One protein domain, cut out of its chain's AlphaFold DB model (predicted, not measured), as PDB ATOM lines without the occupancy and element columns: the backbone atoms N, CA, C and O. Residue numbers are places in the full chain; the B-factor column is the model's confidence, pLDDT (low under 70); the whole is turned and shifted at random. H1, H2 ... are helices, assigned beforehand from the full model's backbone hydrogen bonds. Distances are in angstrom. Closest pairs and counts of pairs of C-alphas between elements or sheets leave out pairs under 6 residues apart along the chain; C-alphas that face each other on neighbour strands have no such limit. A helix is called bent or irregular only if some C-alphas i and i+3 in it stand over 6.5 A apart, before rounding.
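This is residues 55 to 118 of the 126 residues of an uncharacterized protein of Embleya hyalina (UniProt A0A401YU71). A long bent helix, H2, has H1 folded back beside its first arm as a helical hairpin, while at its other end H3 turns off at a corner and sticks out with residues 101 to 106 and 108 to 116. The parts make a thin, extended shape with no closed core. The printed part has 64 residues with three named helices, in the order H1, H2, H3, and no named strand; the class is all helix. The radius of gyration of the C-alphas is 18.5 A, and the spans are 58 by 24 by 9 A.

Start at H1, residues 55 to 67, which is irregular: C-alphas 61 and 64 are 7.2 A apart. Next find H2, residues 71 to 98, by its hydrogen bonds assigned as one helix but bent, with C-alphas 83 and 86 6.9 A apart; its arms H2a, residues 71 to 83, and H2b, residues 86 to 98, stand at a shallow tilt of 34 degrees, only just short of steep. H1 and H2a touch as a hairpin, opposite ways at a shallow tilt of 22 degrees; their closest C-alphas, of Ala 65 and His 77, are 4.8 A apart. H1 and H2b are close but not clearly touching, with the closest C-alphas, of Ala 57 and Val 88, 7.4 A apart. Further on, H3, residues 101 to 116, and H2b only just touch, with 3 pairs of C-alphas within 8 A, and only at the corner, through residues 97 to 98 and 103 to 104 alone; the closest C-alphas, of Ala 97 and Arg 103, are 6.0 A apart, and the lines are about perpendicular at 86 degrees. H3 is apart from H1 and H2a. Every O i to N i+4 pair is within hydrogen-bond range in H2a, H2b and H3, and 7 of 9 are in H1.

Find C-alpha 55 at (263.990, 254.329, 387.865); from there H1 runs 17.6 A to C-alpha 67. H2a runs 18.3 A from C-alpha 71 at (243.938, 250.007, 402.303), and H2b 18.1 A to C-alpha 98. H3 runs 22.3 A to C-alpha 116 at (258.893, 267.172, 351.225).

The two C-alphas farthest apart, of Thr 69 and Gly 118, are 58.1 A apart. The printed part has no cut, and both links are tight. The mean pLDDT of the printed part is 81.3; look for values under 70 at residues 101 to 105, 107 and 116 to 118.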
ATOM      1  N   VAL A  55     264.243 255.231 386.731       85.75
ATOM      2  CA  VAL A  55     263.990 254.329 387.865       85.75
ATOM      3  C   VAL A  55     263.819 255.105 389.172       85.75
ATOM      4  O   VAL A  55     262.933 254.782 389.962       85.75
ATOM      5  N   SER A  56     264.627 256.146 389.405       85.31
ATOM      6  CA  SER A  56     264.491 256.991 390.598       85.31
ATOM      7  C   SER A  56     263.174 257.774 390.607       85.31
ATOM      8  O   SER A  56     262.533 257.874 391.653       85.31
ATOM      9  N   ALA A  57     262.726 258.255 389.443       84.31
ATOM     10  CA  ALA A  57     261.455 258.956 389.300       84.31
ATOM     11  C   ALA A  57     260.269 258.013 389.541       84.31
ATOM     12  O   ALA A  57     259.405 258.318 390.357       84.31
ATOM     13  N   VAL A  58     260.280 256.824 388.931       87.12
ATOM     14  CA  VAL A  58     259.245 255.795 389.124       87.12
ATOM     15  C   VAL A  58     259.159 255.363 390.588       87.12
ATOM     16  O   VAL A  58     258.069 255.325 391.158       87.12
ATOM     17  N   ARG A  59     260.300 255.090 391.238       87.31
ATOM     18  CA  ARG A  59     260.329 254.739 392.669       87.31
ATOM     19  C   ARG A  59     259.766 255.857 393.536       87.31
ATOM     20  O   ARG A  59     259.016 255.570 394.463       87.31
ATOM     21  N   ARG A  60     260.091 257.115 393.233       87.12
ATOM     22  CA  ARG A  60     259.556 258.273 393.959       87.12
ATOM     23  C   ARG A  60     258.040 258.394 393.790       87.12
ATOM     24  O   ARG A  60     257.362 258.645 394.778       87.12
ATOM     25  N   THR A  61     257.510 258.162 392.590       85.31
ATOM     26  CA  THR A  61     256.061 258.187 392.326       85.31
ATOM     27  C   THR A  61     255.319 257.058 393.046       85.31
ATOM     28  O   THR A  61     254.203 257.259 393.518       85.31
ATOM     29  N   LEU A  62     255.938 255.881 393.179       85.56
ATOM     30  CA  LEU A  62     255.331 254.714 393.829       85.56
ATOM     31  C   LEU A  62     255.521 254.671 395.353       85.56
ATOM     32  O   LEU A  62     254.766 253.980 396.037       85.56
ATOM     33  N   ALA A  63     256.501 255.393 395.904       85.94
ATOM     34  CA  ALA A  63     256.835 255.350 397.329       85.94
ATOM     35  C   ALA A  63     255.631 255.588 398.271       85.94
ATOM     36  O   ALA A  63     255.483 254.808 399.216       85.94
ATOM     37  N   PRO A  64     254.722 256.552 398.014       83.38
ATOM     38  CA  PRO A  64     253.556 256.766 398.874       83.38
ATOM     39  C   PRO A  64     252.594 255.571 398.910       83.38
ATOM     40  O   PRO A  64     252.036 255.258 399.957       83.38
ATOM     41  N   ALA A  65     252.425 254.856 397.792       78.81
ATOM     42  CA  ALA A  65     251.555 253.680 397.733       78.81
ATOM     43  C   ALA A  65     252.126 252.501 398.542       78.81
ATOM     44  O   ALA A  65     251.383 251.758 399.188       78.81
ATOM     45  N   VAL A  66     253.454 252.352 398.547       84.31
ATOM     46  CA  VAL A  66     254.148 251.310 399.316       84.31
ATOM     47  C   VAL A  66     254.119 251.619 400.815       84.31
ATOM     48  O   VAL A  66     253.879 250.715 401.615       84.31
ATOM     49  N   GLN A  67     254.313 252.886 401.188       87.75
ATOM     50  CA  GLN A  67     254.358 253.345 402.583       87.75
ATOM     51  C   GLN A  67     252.974 253.490 403.237       87.75
ATOM     52  O   GLN A  67     252.887 253.575 404.460       87.75
ATOM     53  N   ALA A  68     251.894 253.506 402.452       86.75
ATOM     54  CA  ALA A  68     250.539 253.597 402.978       86.75
ATOM     55  C   ALA A  68     250.186 252.384 403.860       86.75
ATOM     56  O   ALA A  68     250.288 251.231 403.433       86.75
ATOM     57  N   THR A  69     249.729 252.666 405.083       87.06
ATOM     58  CA  THR A  69     249.363 251.667 406.103       87.06
ATOM     59  C   THR A  69     247.907 251.211 406.007       87.06
ATOM     60  O   THR A  69     247.589 250.089 406.389       87.06
ATOM     61  N   ASN A  70     247.027 252.047 405.452       90.06
ATOM     62  CA  ASN A  70     245.600 251.762 405.297       90.06
ATOM     63  C   ASN A  70     245.246 251.437 403.841       90.06
ATOM     64  O   ASN A  70     245.726 252.098 402.915       90.06
ATOM     65  N   ALA A  71     244.338 250.476 403.634       85.88
ATOM     66  CA  ALA A  71     243.938 250.007 402.303       85.88
ATOM     67  C   ALA A  71     243.363 251.124 401.410       85.88
ATOM     68  O   ALA A  71     243.716 251.214 400.236       85.88
ATOM     69  N   GLN A  72     242.546 252.022 401.973       88.44
ATOM     70  CA  GLN A  72     241.961 253.155 401.243       88.44
ATOM     71  C   GLN A  72     243.026 254.161 400.771       88.44
ATOM     72  O   GLN A  72     243.002 254.600 399.623       88.44
ATOM     73  N   SER A  73     243.996 254.488 401.631       87.06
ATOM     74  CA  SER A  73     245.111 255.380 401.281       87.06
ATOM     75  C   SER A  73     246.021 254.738 400.231       87.06
ATOM     76  O   SER A  73     246.376 255.382 399.245       87.06
ATOM     77  N   ARG A  74     246.316 253.440 400.369       88.00
ATOM     78  CA  ARG A  74     247.073 252.686 399.363       88.00
ATOM     79  C   ARG A  74     246.361 252.688 398.009       88.00
ATOM     80  O   ARG A  74     247.014 252.945 397.001       88.00
ATOM     81  N   ALA A  75     245.049 252.458 397.971       88.69
ATOM     82  CA  ALA A  75     244.271 252.490 396.734       88.69
ATOM     83  C   ALA A  75     244.334 253.870 396.062       88.69
ATOM     84  O   ALA A  75     244.669 253.955 394.882       88.69
ATOM     85  N   PHE A  76     244.124 254.949 396.824       90.44
ATOM     86  CA  PHE A  76     244.234 256.317 396.315       90.44
ATOM     87  C   PHE A  76     245.616 256.605 395.709       90.44
ATOM     88  O   PHE A  76     245.714 257.050 394.566       90.44
ATOM     89  N   HIS A  77     246.694 256.287 396.431       89.69
ATOM     90  CA  HIS A  77     248.056 256.510 395.938       89.69
ATOM     91  C   HIS A  77     248.413 255.621 394.745       89.69
ATOM     92  O   HIS A  77     249.168 256.050 393.876       89.69
ATOM     93  N   THR A  78     247.856 254.413 394.666       85.62
ATOM     94  CA  THR A  78     248.067 253.517 393.522       85.62
ATOM     95  C   THR A  78     247.374 254.061 392.274       85.62
ATOM     96  O   THR A  78     247.998 254.132 391.220       85.62
ATOM     97  N   VAL A  79     246.123 254.520 392.391       91.12
ATOM     98  CA  VAL A  79     245.392 255.157 391.280       91.12
ATOM     99  C   VAL A  79     246.107 256.428 390.827       91.12
ATOM    100  O   VAL A  79     246.331 256.618 389.632       91.12
ATOM    101  N   TYR A  80     246.540 257.259 391.774       89.88
ATOM    102  CA  TYR A  80     247.343 258.443 391.483       89.88
ATOM    103  C   TYR A  80     248.643 258.093 390.744       89.88
ATOM    104  O   TYR A  80     248.983 258.738 389.751       89.88
ATOM    105  N   ALA A  81     249.359 257.052 391.179       86.88
ATOM    106  CA  ALA A  81     250.586 256.610 390.524       86.88
ATOM    107  C   ALA A  81     250.328 256.082 389.107       86.88
ATOM    108  O   ALA A  81     251.068 256.432 388.193       86.88
ATOM    109  N   ILE A  82     249.264 255.301 388.897       90.81
ATOM    110  CA  ILE A  82     248.873 254.806 387.567       90.81
ATOM    111  C   ILE A  82     248.530 255.973 386.633       90.81
ATOM    112  O   ILE A  82     248.949 255.970 385.478       90.81
ATOM    113  N   ALA A  83     247.830 256.995 387.131       90.62
ATOM    114  CA  ALA A  83     247.472 258.170 386.341       90.62
ATOM    115  C   ALA A  83     248.688 259.046 385.978       90.62
ATOM    116  O   ALA A  83     248.736 259.624 384.895       90.62
ATOM    117  N   THR A  84     249.679 259.153 386.869       87.75
ATOM    118  CA  THR A  84     250.809 260.089 386.711       87.75
ATOM    119  C   THR A  84     252.071 259.461 386.119       87.75
ATOM    120  O   THR A  84     252.877 260.172 385.516       87.75
ATOM    121  N   LEU A  85     252.255 258.141 386.224       89.06
ATOM    122  CA  LEU A  85     253.421 257.437 385.678       89.06
ATOM    123  C   LEU A  85     253.626 257.641 384.170       89.06
ATOM    124  O   LEU A  85     254.761 257.937 383.786       89.06
ATOM    125  N   PRO A  86     252.591 257.542 383.311       90.00
ATOM    126  CA  PRO A  86     252.754 257.766 381.877       90.00
ATOM    127  C   PRO A  86     253.315 259.157 381.567       90.00
ATOM    128  O   PRO A  86     254.205 259.289 380.729       90.00
ATOM    129  N   LEU A  87     252.860 260.183 382.294       89.88
ATOM    130  CA  LEU A  87     253.325 261.561 382.132       89.88
ATOM    131  C   LEU A  87     254.797 261.718 382.533       89.88
ATOM    132  O   LEU A  87     255.570 262.341 381.808       89.88
ATOM    133  N   VAL A  88     255.201 261.132 383.663       89.00
ATOM    134  CA  VAL A  88     256.598 261.166 384.133       89.00
ATOM    135  C   VAL A  88     257.529 260.481 383.130       89.00
ATOM    136  O   VAL A  88     258.604 261.003 382.832       89.00
ATOM    137  N   ILE A  89     257.110 259.339 382.578       85.88
ATOM    138  CA  ILE A  89     257.869 258.610 381.556       85.88
ATOM    139  C   ILE A  89     257.965 259.441 380.272       85.88
ATOM    140  O   ILE A  89     259.066 259.620 379.751       85.88
ATOM    141  N   ALA A  90     256.848 259.996 379.792       85.88
ATOM    142  CA  ALA A  90     256.817 260.830 378.592       85.88
ATOM    143  C   ALA A  90     257.723 262.061 378.725       85.88
ATOM    144  O   ALA A  90     258.514 262.343 377.827       85.88
ATOM    145  N   LEU A  91     257.674 262.751 379.867       87.44
ATOM    146  CA  LEU A  91     258.526 263.907 380.139       87.44
ATOM    147  C   LEU A  91     260.009 263.525 380.168       87.44
ATOM    148  O   LEU A  91     260.836 264.229 379.592       87.44
ATOM    149  N   HIS A  92     260.356 262.402 380.803       85.81
ATOM    150  CA  HIS A  92     261.737 261.925 380.826       85.81
ATOM    151  C   HIS A  92     262.245 261.599 379.416       85.81
ATOM    152  O   HIS A  92     263.351 261.998 379.058       85.81
ATOM    153  N   LEU A  93     261.427 260.932 378.596       82.00
ATOM    154  CA  LEU A  93     261.762 260.635 377.202       82.00
ATOM    155  C   LEU A  93     261.881 261.902 376.353       82.00
ATOM    156  O   LEU A  93     262.800 261.994 375.544       82.00
ATOM    157  N   ALA A  94     261.008 262.890 376.554       80.62
ATOM    158  CA  ALA A  94     261.073 264.171 375.859       80.62
ATOM    159  C   ALA A  94     262.362 264.926 376.203       80.62
ATOM    160  O   ALA A  94     263.078 265.362 375.307       80.62
ATOM    161  N   LEU A  95     262.706 265.016 377.490       82.19
ATOM    162  CA  LEU A  95     263.945 265.651 377.944       82.19
ATOM    163  C   LEU A  95     265.185 264.902 377.455       82.19
ATOM    164  O   LEU A  95     266.175 265.528 377.091       82.19
ATOM    165  N   TRP A  96     265.128 263.574 377.402       80.25
ATOM    166  CA  TRP A  96     266.202 262.750 376.859       80.25
ATOM    167  C   TRP A  96     266.359 262.898 375.338       80.25
ATOM    168  O   TRP A  96     267.475 262.941 374.819       80.25
ATOM    169  N   ALA A  97     265.251 263.007 374.607       74.25
ATOM    170  CA  ALA A  97     265.274 263.300 373.180       74.25
ATOM    171  C   ALA A  97     265.843 264.703 372.914       74.25
ATOM    172  O   ALA A  97     266.672 264.860 372.020       74.25
ATOM    173  N   LEU A  98     265.457 265.693 373.727       74.31
ATOM    174  CA  LEU A  98     265.902 267.083 373.618       74.31
ATOM    175  C   LEU A  98     267.377 267.262 374.016       74.31
ATOM    176  O   LEU A  98     268.071 268.092 373.436       74.31
ATOM    177  N   SER A  99     267.880 266.470 374.970       71.94
ATOM    178  CA  SER A  99     269.270 266.547 375.441       71.94
ATOM    179  C   SER A  99     270.289 265.912 374.491       71.94
ATOM    180  O   SER A  99     271.491 266.088 374.687       71.94
ATOM    181  N   THR A 100     269.841 265.202 373.447       71.94
ATOM    182  CA  THR A 100     270.729 264.641 372.421       71.94
ATOM    183  C   THR A 100     270.626 265.485 371.140       71.94
ATOM    184  O   THR A 100     269.653 265.319 370.401       71.94
ATOM    185  N   PRO A 101     271.604 266.349 370.798       59.62
ATOM    186  CA  PRO A 101     271.499 267.227 369.623       59.62
ATOM    187  C   PRO A 101     271.272 266.448 368.315       59.62
ATOM    188  O   PRO A 101     270.522 266.886 367.444       59.62
ATOM    189  N   GLY A 102     271.823 265.233 368.213       61.97
ATOM    190  CA  GLY A 102     271.607 264.351 367.062       61.97
ATOM    191  C   GLY A 102     270.160 263.871 366.881       61.97
ATOM    192  O   GLY A 102     269.738 263.627 365.756       61.97
ATOM    193  N   ARG A 103     269.358 263.767 367.950       63.59
ATOM    194  CA  ARG A 103     267.978 263.256 367.861       63.59
ATOM    195  C   ARG A 103     266.973 264.302 367.417       63.59
ATOM    196  O   ARG A 103     266.037 263.948 366.702       63.59
ATOM    197  N   LEU A 104     267.204 265.567 367.764       64.88
ATOM    198  CA  LEU A 104     266.475 266.696 367.185       64.88
ATOM    199  C   LEU A 104     266.783 266.839 365.697       64.88
ATOM    200  O   LEU A 104     265.864 266.988 364.900       64.88
ATOM    201  N   GLY A 105     268.052 266.684 365.308       66.50
ATOM    202  CA  GLY A 105     268.441 266.653 363.897       66.50
ATOM    203  C   GLY A 105     267.696 265.572 363.108       66.50
ATOM    204  O   GLY A 105     267.130 265.865 362.061       66.50
ATOM    205  N   VAL A 106     267.622 264.343 363.632       70.00
ATOM    206  CA  VAL A 106     266.904 263.234 362.977       70.00
ATOM    207  C   VAL A 106     265.395 263.471 362.931       70.00
ATOM    208  O   VAL A 106     264.793 263.264 361.885       70.00
ATOM    209  N   THR A 107     264.768 263.927 364.018       68.00
ATOM    210  CA  THR A 107     263.317 264.196 364.016       68.00
ATOM    211  C   THR A 107     262.945 265.335 363.074       68.00
ATOM    212  O   THR A 107     261.972 265.201 362.337       68.00
ATOM    213  N   VAL A 108     263.739 266.408 363.023       76.25
ATOM    214  CA  VAL A 108     263.551 267.499 362.055       76.25
ATOM    215  C   VAL A 108     263.797 267.015 360.628       76.25
ATOM    216  O   VAL A 108     263.010 267.339 359.748       76.25
ATOM    217  N   LEU A 109     264.828 266.200 360.384       79.00
ATOM    218  CA  LEU A 109     265.108 265.641 359.060       79.00
ATOM    219  C   LEU A 109     263.995 264.696 358.587       79.00
ATOM    220  O   LEU A 109     263.627 264.729 357.418       79.00
ATOM    221  N   VAL A 110     263.429 263.890 359.489       80.81
ATOM    222  CA  VAL A 110     262.286 263.010 359.204       80.81
ATOM    223  C   VAL A 110     261.028 263.832 358.934       80.81
ATOM    224  O   VAL A 110     260.366 263.586 357.930       80.81
ATOM    225  N   LEU A 111     260.715 264.840 359.758       78.44
ATOM    226  CA  LEU A 111     259.591 265.749 359.497       78.44
ATOM    227  C   LEU A 111     259.761 266.480 358.162       78.44
ATOM    228  O   LEU A 111     258.813 266.571 357.387       78.44
ATOM    229  N   TYR A 112     260.969 266.966 357.878       78.62
ATOM    230  CA  TYR A 112     261.309 267.612 356.617       78.62
ATOM    231  C   TYR A 112     261.166 266.645 355.439       78.62
ATOM    232  O   TYR A 112     260.590 267.008 354.418       78.62
ATOM    233  N   GLY A 113     261.627 265.402 355.589       79.19
ATOM    234  CA  GLY A 113     261.440 264.336 354.611       79.19
ATOM    235  C   GLY A 113     259.963 264.089 354.322       79.19
ATOM    236  O   GLY A 113     259.560 264.158 353.168       79.19
ATOM    237  N   ILE A 114     259.137 263.910 355.356       75.25
ATOM    238  CA  ILE A 114     257.692 263.668 355.220       75.25
ATOM    239  C   ILE A 114     256.994 264.854 354.544       75.25
ATOM    240  O   ILE A 114     256.269 264.659 353.567       75.25
ATOM    241  N   ALA A 115     257.264 266.079 355.004       70.88
ATOM    242  CA  ALA A 115     256.716 267.298 354.415       70.88
ATOM    243  C   ALA A 115     257.130 267.468 352.944       70.88
ATOM    244  O   ALA A 115     256.323 267.881 352.117       70.88
ATOM    245  N   ARG A 116     258.369 267.095 352.596       69.69
ATOM    246  CA  ARG A 116     258.893 267.172 351.225       69.69
ATOM    247  C   ARG A 116     258.392 266.044 350.322       69.69
ATOM    248  O   ARG A 116     258.269 266.254 349.121       69.69
ATOM    249  N   THR A 117     258.092 264.871 350.876       66.12
ATOM    250  CA  THR A 117     257.551 263.719 350.125       66.12
ATOM    251  C   THR A 117     256.060 263.830 349.809       66.12
ATOM    252  O   THR A 117     255.523 262.951 349.145       66.12
ATOM    253  N   GLY A 118     255.378 264.897 350.243       58.28
ATOM    254  CA  GLY A 118     254.026 265.202 349.767       58.28
ATOM    255  C   GLY A 118     252.940 264.215 350.210       58.28
ATOM    256  O   GLY A 118     251.854 264.207 349.638       58.28
TER     257      GLY A 118